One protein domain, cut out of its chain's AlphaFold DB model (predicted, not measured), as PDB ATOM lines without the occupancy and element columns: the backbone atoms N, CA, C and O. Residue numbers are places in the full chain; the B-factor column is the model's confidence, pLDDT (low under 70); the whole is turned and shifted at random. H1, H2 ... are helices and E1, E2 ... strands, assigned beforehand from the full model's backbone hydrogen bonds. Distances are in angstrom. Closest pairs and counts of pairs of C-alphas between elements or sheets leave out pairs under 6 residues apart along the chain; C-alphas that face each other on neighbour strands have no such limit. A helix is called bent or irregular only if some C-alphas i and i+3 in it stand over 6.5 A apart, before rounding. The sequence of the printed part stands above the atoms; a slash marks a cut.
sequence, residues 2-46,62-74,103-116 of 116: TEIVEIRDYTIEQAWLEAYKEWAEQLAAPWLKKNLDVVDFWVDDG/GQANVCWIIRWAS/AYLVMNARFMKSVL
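Overview. This is residues 2 to 46, 62 to 74 and 103 to 116 of the 116 residues of an uncharacterized protein of marine metagenome (UniProt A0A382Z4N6). An antiparallel sheet of four strands, in the order E2, E3, E1, E4, has one long, kinked helix, H1, over one face on its E2 side; the other face has no named helix. The strands run along the longest axis, and H1 runs along them. The printed part has 72 residues, with E1, H1, E2, E3 and E4 in chain order, a mixed class of helices and strands. It is only just compact, close to loose, with a radius of gyration of the C-alphas of 13.0 A and spans of 40 by 28 by 18 A.

Arrangement. E1, residues 4 to 12, is an inner strand, antiparallel to edge strand E4, residues 104 to 112, at 166 degrees, with N 7 and O 110 at 2.8 A. On its other side is E3, residues 66 to 72, antiparallel at 161 degrees, with N 8 and O 68 at 2.8 A. E3 is antiparallel to edge strand E2, residues 38 to 43, at 173 degrees, with N 42 and O 67 at 2.7 A. The sheet is twisted, its C-alphas up to 4.4 A off the best plane. H1, residues 14 to 35, is on the sheet over E2 and E3, making two layers, at a height over the sheet of 8.6 A and along the strands, at 11 degrees to E2 on the local plane. The closest C-alphas of H1 and E2 are those of Lys 21 and Val 43, 6.5 A apart. E1, H1 and E2 form a split strand-helix-strand unit, two strands running the same way with E3 between them, its crossover right-handed. In H1, 14 of 18 O i to N i+4 pairs are within hydrogen-bond range.

Along the chain. E1 begins at C-alpha 4 (-33.690, 80.573, 17.321) and spans 25.3 A. H1 spans 28.5 A, has a kink of 56 degrees near residue 23, and is irregular, with C-alphas 15 and 18 7.5 A apart. E2 spans 14.5 A, E3 19.9 A, and E4 22.9 A, ending at C-alpha 112 (-32.750, 83.800, 13.000).

Size, cuts and confidence. The farthest C-alphas, of Thr 2 and Ala 15, are 40.1 A apart. Residues 47 to 61 and 75 to 102 are not printed, with C-alpha gaps of 12.6 A and 29.8 A. Links E1 to H1 and H1 to E2 are tight. Residue 2 is under pLDDT 70.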
ATOM      1  N   THR A   2     -29.650  80.755  23.837       63.66
ATOM      2  CA  THR A   2     -30.312  81.745  22.968       63.66
ATOM      3  C   THR A   2     -31.125  81.011  21.912       63.66
ATOM      4  O   THR A   2     -30.538  80.418  21.008       63.66
ATOM      5  N   GLU A   3     -32.443  81.063  22.059       91.00
ATOM      6  CA  GLU A   3     -33.430  80.478  21.153       91.00
ATOM      7  C   GLU A   3     -33.301  81.040  19.727       91.00
ATOM      8  O   GLU A   3     -32.914  82.199  19.530       91.00
ATOM      9  N   ILE A   4     -33.595  80.204  18.734       97.06
ATOM     10  CA  ILE A   4     -33.690  80.573  17.321       97.06
ATOM     11  C   ILE A   4     -35.126  80.386  16.830       97.06
ATOM     12  O   ILE A   4     -35.871  79.552  17.339       97.06
ATOM     13  N   VAL A   5     -35.481  81.113  15.777       97.44
ATOM     14  CA  VAL A   5     -36.644  80.799  14.946       97.44
ATOM     15  C   VAL A   5     -36.175  80.218  13.620       97.44
ATOM     16  O   VAL A   5     -35.226  80.718  13.015       97.44
ATOM     17  N   GLU A   6     -36.836  79.159  13.172       98.06
ATOM     18  CA  GLU A   6     -36.763  78.657  11.808       98.06
ATOM     19  C   GLU A   6     -37.934  79.236  11.017       98.06
ATOM     20  O   GLU A   6     -39.084  78.980  11.359       98.06
ATOM     21  N   ILE A   7     -37.646  79.994   9.963       98.19
ATOM     22  CA  ILE A   7     -38.635  80.509   9.015       98.19
ATOM     23  C   ILE A   7     -38.541  79.660   7.758       98.19
ATOM     24  O   ILE A   7     -37.484  79.614   7.118       98.19
ATOM     25  N   ARG A   8     -39.630  78.981   7.420       98.00
ATOM     26  CA  ARG A   8     -39.716  78.115   6.252       98.00
ATOM     27  C   ARG A   8     -40.625  78.756   5.225       98.00
ATOM     28  O   ARG A   8     -41.811  78.934   5.478       98.00
ATOM     29  N   ASP A   9     -40.041  79.064   4.077       97.62
ATOM     30  CA  ASP A   9     -40.709  79.707   2.954       97.62
ATOM     31  C   ASP A   9     -40.777  78.704   1.798       97.62
ATOM     32  O   ASP A   9     -39.735  78.180   1.374       97.62
ATOM     33  N   TYR A  10     -41.980  78.427   1.294       98.00
ATOM     34  CA  TYR A  10     -42.182  77.577   0.123       98.00
ATOM     35  C   TYR A  10     -42.861  78.343  -1.005       98.00
ATOM     36  O   TYR A  10     -43.753  79.160  -0.781       98.00
ATOM     37  N   THR A  11     -42.465  78.019  -2.231       97.75
ATOM     38  CA  THR A  11     -43.210  78.376  -3.436       97.75
ATOM     39  C   THR A  11     -43.827  77.100  -3.987       97.75
ATOM     40  O   THR A  11     -43.132  76.279  -4.584       97.75
ATOM     41  N   ILE A  12     -45.122  76.918  -3.749       98.19
ATOM     42  CA  ILE A  12     -45.934  75.843  -4.315       98.19
ATOM     43  C   ILE A  12     -46.411  76.266  -5.705       98.19
ATOM     44  O   ILE A  12     -46.784  77.419  -5.917       98.19
ATOM     45  N   GLU A  13     -46.407  75.351  -6.667       97.38
ATOM     46  CA  GLU A  13     -46.962  75.593  -7.996       97.38
ATOM     47  C   GLU A  13     -48.431  76.042  -7.911       97.38
ATOM     48  O   GLU A  13     -49.247  75.412  -7.238       97.38
ATOM     49  N   GLN A  14     -48.786  77.110  -8.635       95.38
ATOM     50  CA  GLN A  14     -50.098  77.760  -8.524       95.38
ATOM     51  C   GLN A  14     -51.275  76.801  -8.748       95.38
ATOM     52  O   GLN A  14     -52.295  76.910  -8.074       95.38
ATOM     53  N   ALA A  15     -51.128  75.840  -9.665       97.38
ATOM     54  CA  ALA A  15     -52.161  74.845  -9.962       97.38
ATOM     55  C   ALA A  15     -52.495  73.934  -8.765       97.38
ATOM     56  O   ALA A  15     -53.567  73.333  -8.738       97.38
ATOM     57  N   TRP A  16     -51.597  73.840  -7.780       98.25
ATOM     58  CA  TRP A  16     -51.726  72.988  -6.598       98.25
ATOM     59  C   TRP A  16     -51.942  73.769  -5.299       98.25
ATOM     60  O   TRP A  16     -52.208  73.146  -4.272       98.25
ATOM     61  N   LEU A  17     -51.853  75.106  -5.320       97.50
ATOM     62  CA  LEU A  17     -51.879  75.934  -4.111       97.50
ATOM     63  C   LEU A  17     -53.193  75.804  -3.322       97.50
ATOM     64  O   LEU A  17     -53.150  75.663  -2.105       97.50
ATOM     65  N   GLU A  18     -54.346  75.780  -3.994       97.62
ATOM     66  CA  GLU A  18     -55.649  75.620  -3.323       97.62
ATOM     67  C   GLU A  18     -55.771  74.262  -2.615       97.62
ATOM     68  O   GLU A  18     -56.124  74.192  -1.439       97.62
ATOM     69  N   ALA A  19     -55.396  73.172  -3.292       98.31
ATOM     70  CA  ALA A  19     -55.401  71.840  -2.687       98.31
ATOM     71  C   ALA A  19     -54.377  71.731  -1.543       98.31
ATOM     72  O   ALA A  19     -54.627  71.071  -0.533       98.31
ATOM     73  N   TYR A  20     -53.219  72.387  -1.688       98.44
ATOM     74  CA  TYR A  20     -52.217  72.488  -0.631       98.44
ATOM     75  C   TYR A  20     -52.775  73.208   0.593       98.44
ATOM     76  O   TYR A  20     -52.605  72.722   1.709       98.44
ATOM     77  N   LYS A  21     -53.450  74.341   0.387       97.88
ATOM     78  CA  LYS A  21     -54.072  75.133   1.446       97.88
ATOM     79  C   LYS A  21     -55.088  74.307   2.222       97.88
ATOM     80  O   LYS A  21     -55.003  74.255   3.444       97.88
ATOM     81  N   GLU A  22     -55.970  73.594   1.526       98.25
ATOM     82  CA  GLU A  22     -56.954  72.719   2.165       98.25
ATOM     83  C   GLU A  22     -56.282  71.630   3.021       98.25
ATOM     84  O   GLU A  22     -56.614  71.461   4.197       98.25
ATOM     85  N   TRP A  23     -55.283  70.933   2.467       98.50
ATOM     86  CA  TRP A  23     -54.510  69.927   3.204       98.50
ATOM     87  C   TRP A  23     -53.781  70.529   4.418       98.50
ATOM     88  O   TRP A  23     -53.776  69.942   5.506       98.50
ATOM     89  N   ALA A  24     -53.187  71.710   4.252       97.88
ATOM     90  CA  ALA A  24     -52.455  72.397   5.304       97.88
ATOM     91  C   ALA A  24     -53.384  72.820   6.449       97.88
ATOM     92  O   ALA A  24     -53.075  72.556   7.610       97.88
ATOM     93  N   GLU A  25     -54.532  73.419   6.136       97.31
ATOM     94  CA  GLU A  25     -55.515  73.887   7.116       97.31
ATOM     95  C   GLU A  25     -56.179  72.732   7.872       97.31
ATOM     96  O   GLU A  25     -56.340  72.803   9.092       97.31
ATOM     97  N   GLN A  26     -56.555  71.660   7.170       98.19
ATOM     98  CA  GLN A  26     -57.330  70.569   7.761       98.19
ATOM     99  C   GLN A  26     -56.466  69.534   8.488       98.19
ATOM    100  O   GLN A  26     -56.925  68.943   9.468       98.19
ATOM    101  N   LEU A  27     -55.240  69.285   8.015       98.25
ATOM    102  CA  LEU A  27     -54.421  68.162   8.481       98.25
ATOM    103  C   LEU A  27     -53.062  68.613   9.022       98.25
ATOM    104  O   LEU A  27     -52.736  68.335  10.177       98.25
ATOM    105  N   ALA A  28     -52.264  69.306   8.206       97.88
ATOM    106  CA  ALA A  28     -50.854  69.522   8.523       97.88
ATOM    107  C   ALA A  28     -50.634  70.547   9.643       97.88
ATOM    108  O   ALA A  28     -50.025  70.226  10.665       97.88
ATOM    109  N   ALA A  29     -51.136  71.772   9.484       97.62
ATOM    110  CA  ALA A  29     -50.919  72.855  10.439       97.62
ATOM    111  C   ALA A  29     -51.487  72.546  11.840       97.62
ATOM    112  O   ALA A  29     -50.774  72.811  12.813       97.62
ATOM    113  N   PRO A  30     -52.688  71.943  12.001       98.19
ATOM    114  CA  PRO A  30     -53.182  71.534  13.318       98.19
ATOM    115  C   PRO A  30     -52.259  70.537  14.024       98.19
ATOM    116  O   PRO A  30     -51.979  70.689  15.215       98.19
ATOM    117  N   TRP A  31     -51.753  69.534  13.300       98.38
ATOM    118  CA  TRP A  31     -50.838  68.551  13.875       98.38
ATOM    119  C   TRP A  31     -49.488  69.184  14.221       98.38
ATOM    120  O   TRP A  31     -48.987  68.983  15.326       98.38
ATOM    121  N   LEU A  32     -48.926  70.007  13.331       97.56
ATOM    122  CA  LEU A  32     -47.659  70.702  13.573       97.56
ATOM    123  C   LEU A  32     -47.754  71.622  14.796       97.56
ATOM    124  O   LEU A  32     -46.910  71.527  15.681       97.56
ATOM    125  N   LYS A  33     -48.812  72.433  14.912       97.69
ATOM    126  CA  LYS A  33     -49.049  73.316  16.073       97.69
ATOM    127  C   LYS A  33     -49.236  72.556  17.389       97.69
ATOM    128  O   LYS A  33     -48.959  73.098  18.452       97.69
ATOM    129  N   LYS A  34     -49.727  71.314  17.337       97.88
ATOM    130  CA  LYS A  34     -49.888  70.460  18.522       97.88
ATOM    131  C   LYS A  34     -48.567  69.827  18.976       97.88
ATOM    132  O   LYS A  34     -48.415  69.557  20.164       97.88
ATOM    133  N   ASN A  35     -47.649  69.554  18.049       97.69
ATOM    134  CA  ASN A  35     -46.449  68.751  18.307       97.69
ATOM    135  C   ASN A  35     -45.142  69.562  18.305       97.69
ATOM    136  O   ASN A  35     -44.119  69.056  18.756       97.69
ATOM    137  N   LEU A  36     -45.168  70.801  17.818       97.25
ATOM    138  CA  LEU A  36     -44.029  71.715  17.749       97.25
ATOM    139  C   LEU A  36     -44.414  73.093  18.304       97.25
ATOM    140  O   LEU A  36     -45.587  73.463  18.307       97.25
ATOM    141  N   ASP A  37     -43.419  73.892  18.695       97.44
ATOM    142  CA  ASP A  37     -43.608  75.313  19.026       97.44
ATOM    143  C   ASP A  37     -43.678  76.152  17.740       97.44
ATOM    144  O   ASP A  37     -42.750  76.871  17.359       97.44
ATOM    145  N   VAL A  38     -44.777  75.982  17.007       97.69
ATOM    146  CA  VAL A  38     -45.069  76.759  15.801       97.69
ATOM    147  C   VAL A  38     -45.580  78.135  16.218       97.69
ATOM    148  O   VAL A  38     -46.600  78.244  16.896       97.69
ATOM    149  N   VAL A  39     -44.902  79.192  15.767       96.81
ATOM    150  CA  VAL A  39     -45.377  80.575  15.921       96.81
ATOM    151  C   VAL A  39     -46.667  80.747  15.132       96.81
ATOM    152  O   VAL A  39     -47.688  81.116  15.704       96.81
ATOM    153  N   ASP A  40     -46.614  80.456  13.831       96.81
ATOM    154  CA  ASP A  40     -47.796  80.349  12.984       96.81
ATOM    155  C   ASP A  40     -47.490  79.693  11.624       96.81
ATOM    156  O   ASP A  40     -46.338  79.355  11.319       96.81
ATOM    157  N   PHE A  41     -48.546  79.524  10.824       97.06
ATOM    158  CA  PHE A  41     -48.540  78.984   9.468       97.06
ATOM    159  C   PHE A  41     -49.455  79.834   8.575       97.06
ATOM    160  O   PHE A  41     -50.647  79.963   8.850       97.06
ATOM    161  N   TRP A  42     -48.908  80.371   7.489       97.12
ATOM    162  CA  TRP A  42     -49.583  81.232   6.525       97.12
ATOM    163  C   TRP A  42     -49.491  80.647   5.118       97.12
ATOM    164  O   TRP A  42     -48.462  80.101   4.716       97.12
ATOM    165  N   VAL A  43     -50.569  80.806   4.360       96.94
ATOM    166  CA  VAL A  43     -50.645  80.514   2.927       96.94
ATOM    167  C   VAL A  43     -51.162  81.774   2.247       96.94
ATOM    168  O   VAL A  43     -51.997  82.474   2.821       96.94
ATOM    169  N   ASP A  44     -50.637  82.062   1.062       95.25
ATOM    170  CA  ASP A  44     -51.025  83.208   0.248       95.25
ATOM    171  C   ASP A  44     -52.547  83.279   0.034       95.25
ATOM    172  O   ASP A  44     -53.234  82.261  -0.118       95.25
ATOM    173  N   ASP A  45     -53.071  84.501   0.041       92.25
ATOM    174  CA  ASP A  45     -54.476  84.829  -0.205       92.25
ATOM    175  C   ASP A  45     -54.680  85.613  -1.515       92.25
ATOM    176  O   ASP A  45     -55.794  86.062  -1.803       92.25
ATOM    177  N   GLY A  46     -53.629  85.725  -2.336       91.81
ATOM    178  CA  GLY A  46     -53.656  86.346  -3.658       91.81
ATOM    179  C   GLY A  46     -53.350  87.843  -3.650       91.81
ATOM    180  O   GLY A  46     -53.510  88.503  -4.682       91.81
ATOM    181  N   GLY A  62     -41.276  83.562  -8.571       90.50
ATOM    182  CA  GLY A  62     -41.878  84.629  -7.772       90.50
ATOM    183  C   GLY A  62     -41.519  84.562  -6.284       90.50
ATOM    184  O   GLY A  62     -40.423  84.138  -5.911       90.50
ATOM    185  N   GLN A  63     -42.428  85.057  -5.441       93.94
ATOM    186  CA  GLN A  63     -42.308  85.028  -3.980       93.94
ATOM    187  C   GLN A  63     -42.808  83.695  -3.404       93.94
ATOM    188  O   GLN A  63     -43.471  82.907  -4.080       93.94
ATOM    189  N   ALA A  64     -42.464  83.424  -2.147       95.94
ATOM    190  CA  ALA A  64     -43.052  82.302  -1.425       95.94
ATOM    191  C   ALA A  64     -44.551  82.547  -1.208       95.94
ATOM    192  O   ALA A  64     -44.952  83.656  -0.864       95.94
ATOM    193  N   ASN A  65     -45.356  81.505  -1.398       97.31
ATOM    194  CA  ASN A  65     -46.805  81.519  -1.182       97.31
ATOM    195  C   ASN A  65     -47.227  80.646   0.011       97.31
ATOM    196  O   ASN A  65     -48.413  80.493   0.289       97.31
ATOM    197  N   VAL A  66     -46.257  80.094   0.740       98.06
ATOM    198  CA  VAL A  66     -46.445  79.438   2.034       98.06
ATOM    199  C   VAL A  66     -45.313  79.871   2.957       98.06
ATOM    200  O   VAL A  66     -44.145  79.843   2.564       98.06
ATOM    201  N   CYS A  67     -45.647  80.230   4.192       98.00
ATOM    202  CA  CYS A  67     -44.686  80.575   5.231       98.00
ATOM    203  C   CYS A  67     -45.091  79.925   6.547       98.00
ATOM    204  O   CYS A  67     -46.248  79.989   6.949       98.00
ATOM    205  N   TRP A  68     -44.143  79.336   7.260       96.69
ATOM    206  CA  TRP A  68     -44.383  78.907   8.632       96.69
ATOM    207  C   TRP A  68     -43.128  79.035   9.474       96.69
ATOM    208  O   TRP A  68     -42.004  78.920   8.977       96.69
ATOM    209  N   ILE A  69     -43.327  79.331  10.758       98.06
ATOM    210  CA  ILE A  69     -42.245  79.686  11.676       98.06
ATOM    211  C   ILE A  69     -42.297  78.788  12.905       98.06
ATOM    212  O   ILE A  69     -43.354  78.627  13.511       98.06
ATOM    213  N   ILE A  70     -41.149  78.240  13.296       97.62
ATOM    214  CA  ILE A  70     -41.007  77.317  14.427       97.62
ATOM    215  C   ILE A  70     -39.914  77.835  15.357       97.62
ATOM    216  O   ILE A  70     -38.855  78.260  14.887       97.62
ATOM    217  N   ARG A  71     -40.144  77.800  16.669       97.75
ATOM    218  CA  ARG A  71     -39.111  78.101  17.664       97.75
ATOM    219  C   ARG A  71     -38.302  76.859  18.011       97.75
ATOM    220  O   ARG A  71     -38.842  75.762  18.125       97.75
ATOM    221  N   TRP A  72     -37.003  77.052  18.214       97.44
ATOM    222  CA  TRP A  72     -36.083  75.999  18.626       97.44
ATOM    223  C   TRP A  72     -35.045  76.531  19.605       97.44
ATOM    224  O   TRP A  72     -34.508  77.623  19.432       97.44
ATOM    225  N   ALA A  73     -34.670  75.722  20.595       96.38
ATOM    226  CA  ALA A  73     -33.643  76.107  21.560       96.38
ATOM    227  C   ALA A  73     -32.258  76.324  20.914       96.38
ATOM    228  O   ALA A  73     -31.494  77.182  21.364       96.38
ATOM    229  N   SER A  74     -31.934  75.561  19.862       96.25
ATOM    230  CA  SER A  74     -30.721  75.696  19.049       96.25
ATOM    231  C   SER A  74     -30.886  75.012  17.683       96.25
ATOM    232  O   SER A  74     -31.915  74.391  17.409       96.25
ATOM    233  N   ALA A 103     -44.970  69.585  -6.278       97.69
ATOM    234  CA  ALA A 103     -45.411  70.966  -6.480       97.69
ATOM    235  C   ALA A 103     -44.508  72.006  -5.787       97.69
ATOM    236  O   ALA A 103     -44.701  73.203  -5.980       97.69
ATOM    237  N   TYR A 104     -43.538  71.583  -4.973       97.75
ATOM    238  CA  TYR A 104     -42.593  72.483  -4.313       97.75
ATOM    239  C   TYR A 104     -41.539  72.981  -5.315       97.75
ATOM    240  O   TYR A 104     -40.559  72.295  -5.594       97.75
ATOM    241  N   LEU A 105     -41.719  74.196  -5.835       97.50
ATOM    242  CA  LEU A 105     -40.794  74.833  -6.781       97.50
ATOM    243  C   LEU A 105     -39.549  75.387  -6.083       97.50
ATOM    244  O   LEU A 105     -38.439  75.315  -6.608       97.50
ATOM    245  N   VAL A 106     -39.731  75.955  -4.889       96.69
ATOM    246  CA  VAL A 106     -38.647  76.460  -4.039       96.69
ATOM    247  C   VAL A 106     -38.958  76.114  -2.591       96.69
ATOM    248  O   VAL A 106     -40.080  76.313  -2.129       96.69
ATOM    249  N   MET A 107     -37.949  75.631  -1.866       96.81
ATOM    250  CA  MET A 107     -38.007  75.437  -0.421       96.81
ATOM    251  C   MET A 107     -36.815  76.111   0.239       96.81
ATOM    252  O   MET A 107     -35.665  75.809  -0.080       96.81
ATOM    253  N   ASN A 108     -37.087  76.997   1.187       95.19
ATOM    254  CA  ASN A 108     -36.069  77.709   1.940       95.19
ATOM    255  C   ASN A 108     -36.314  77.549   3.443       95.19
ATOM    256  O   ASN A 108     -37.456  77.546   3.896       95.19
ATOM    257  N   ALA A 109     -35.233  77.438   4.210       97.12
ATOM    258  CA  ALA A 109     -35.263  77.465   5.663       97.12
ATOM    259  C   ALA A 109     -34.209  78.457   6.153       97.12
ATOM    260  O   ALA A 109     -33.013  78.289   5.904       97.12
ATOM    261  N   ARG A 110     -34.655  79.498   6.851       97.25
ATOM    262  CA  ARG A 110     -33.800  80.535   7.434       97.25
ATOM    263  C   ARG A 110     -33.824  80.407   8.945       97.25
ATOM    264  O   ARG A 110     -34.877  80.172   9.522       97.25
ATOM    265  N   PHE A 111     -32.680  80.613   9.583       97.44
ATOM    266  CA  PHE A 111     -32.550  80.536  11.035       97.44
ATOM    267  C   PHE A 111     -32.141  81.898  11.573       97.44
ATOM    268  O   PHE A 111     -31.138  82.463  11.134       97.44
ATOM    269  N   MET A 112     -32.927  82.440  12.496       96.69
ATOM    270  CA  MET A 112     -32.750  83.800  13.000       96.69
ATOM    271  C   MET A 112     -32.834  83.837  14.523       96.69
ATOM    272  O   MET A 112     -33.399  82.943  15.145       96.69
ATOM    273  N   LYS A 113     -32.274  84.886  15.125       95.06
ATOM    274  CA  LYS A 113     -32.421  85.200  16.552       95.06
ATOM    275  C   LYS A 113     -33.121  86.542  16.694       95.06
ATOM    276  O   LYS A 113     -32.902  87.427  15.866       95.06
ATOM    277  N   SER A 114     -33.915  86.696  17.752       91.25
ATOM    278  CA  SER A 114     -34.394  88.023  18.142       91.25
ATOM    279  C   SER A 114     -33.205  88.919  18.490       91.25
ATOM    280  O   SER A 114     -32.227  88.464  19.087       91.25
ATOM    281  N   VAL A 115     -33.294  90.191  18.106       89.69
ATOM    282  CA  VAL A 115     -32.343  91.247  18.502       89.69
ATOM    283  C   VAL A 115     -32.855  92.010  19.737       89.69
ATOM    284  O   VAL A 115     -32.120  92.812  20.311       89.69
ATOM    285  N   LEU A 116     -34.097  91.741  20.156       77.44
ATOM    286  CA  LEU A 116     -34.785  92.342  21.300       77.44
ATOM    287  C   LEU A 116     -35.097  91.298  22.371       77.44
ATOM    288  O   LEU A 116     -35.459  90.161  21.975       77.44
TER     289      LEU A 116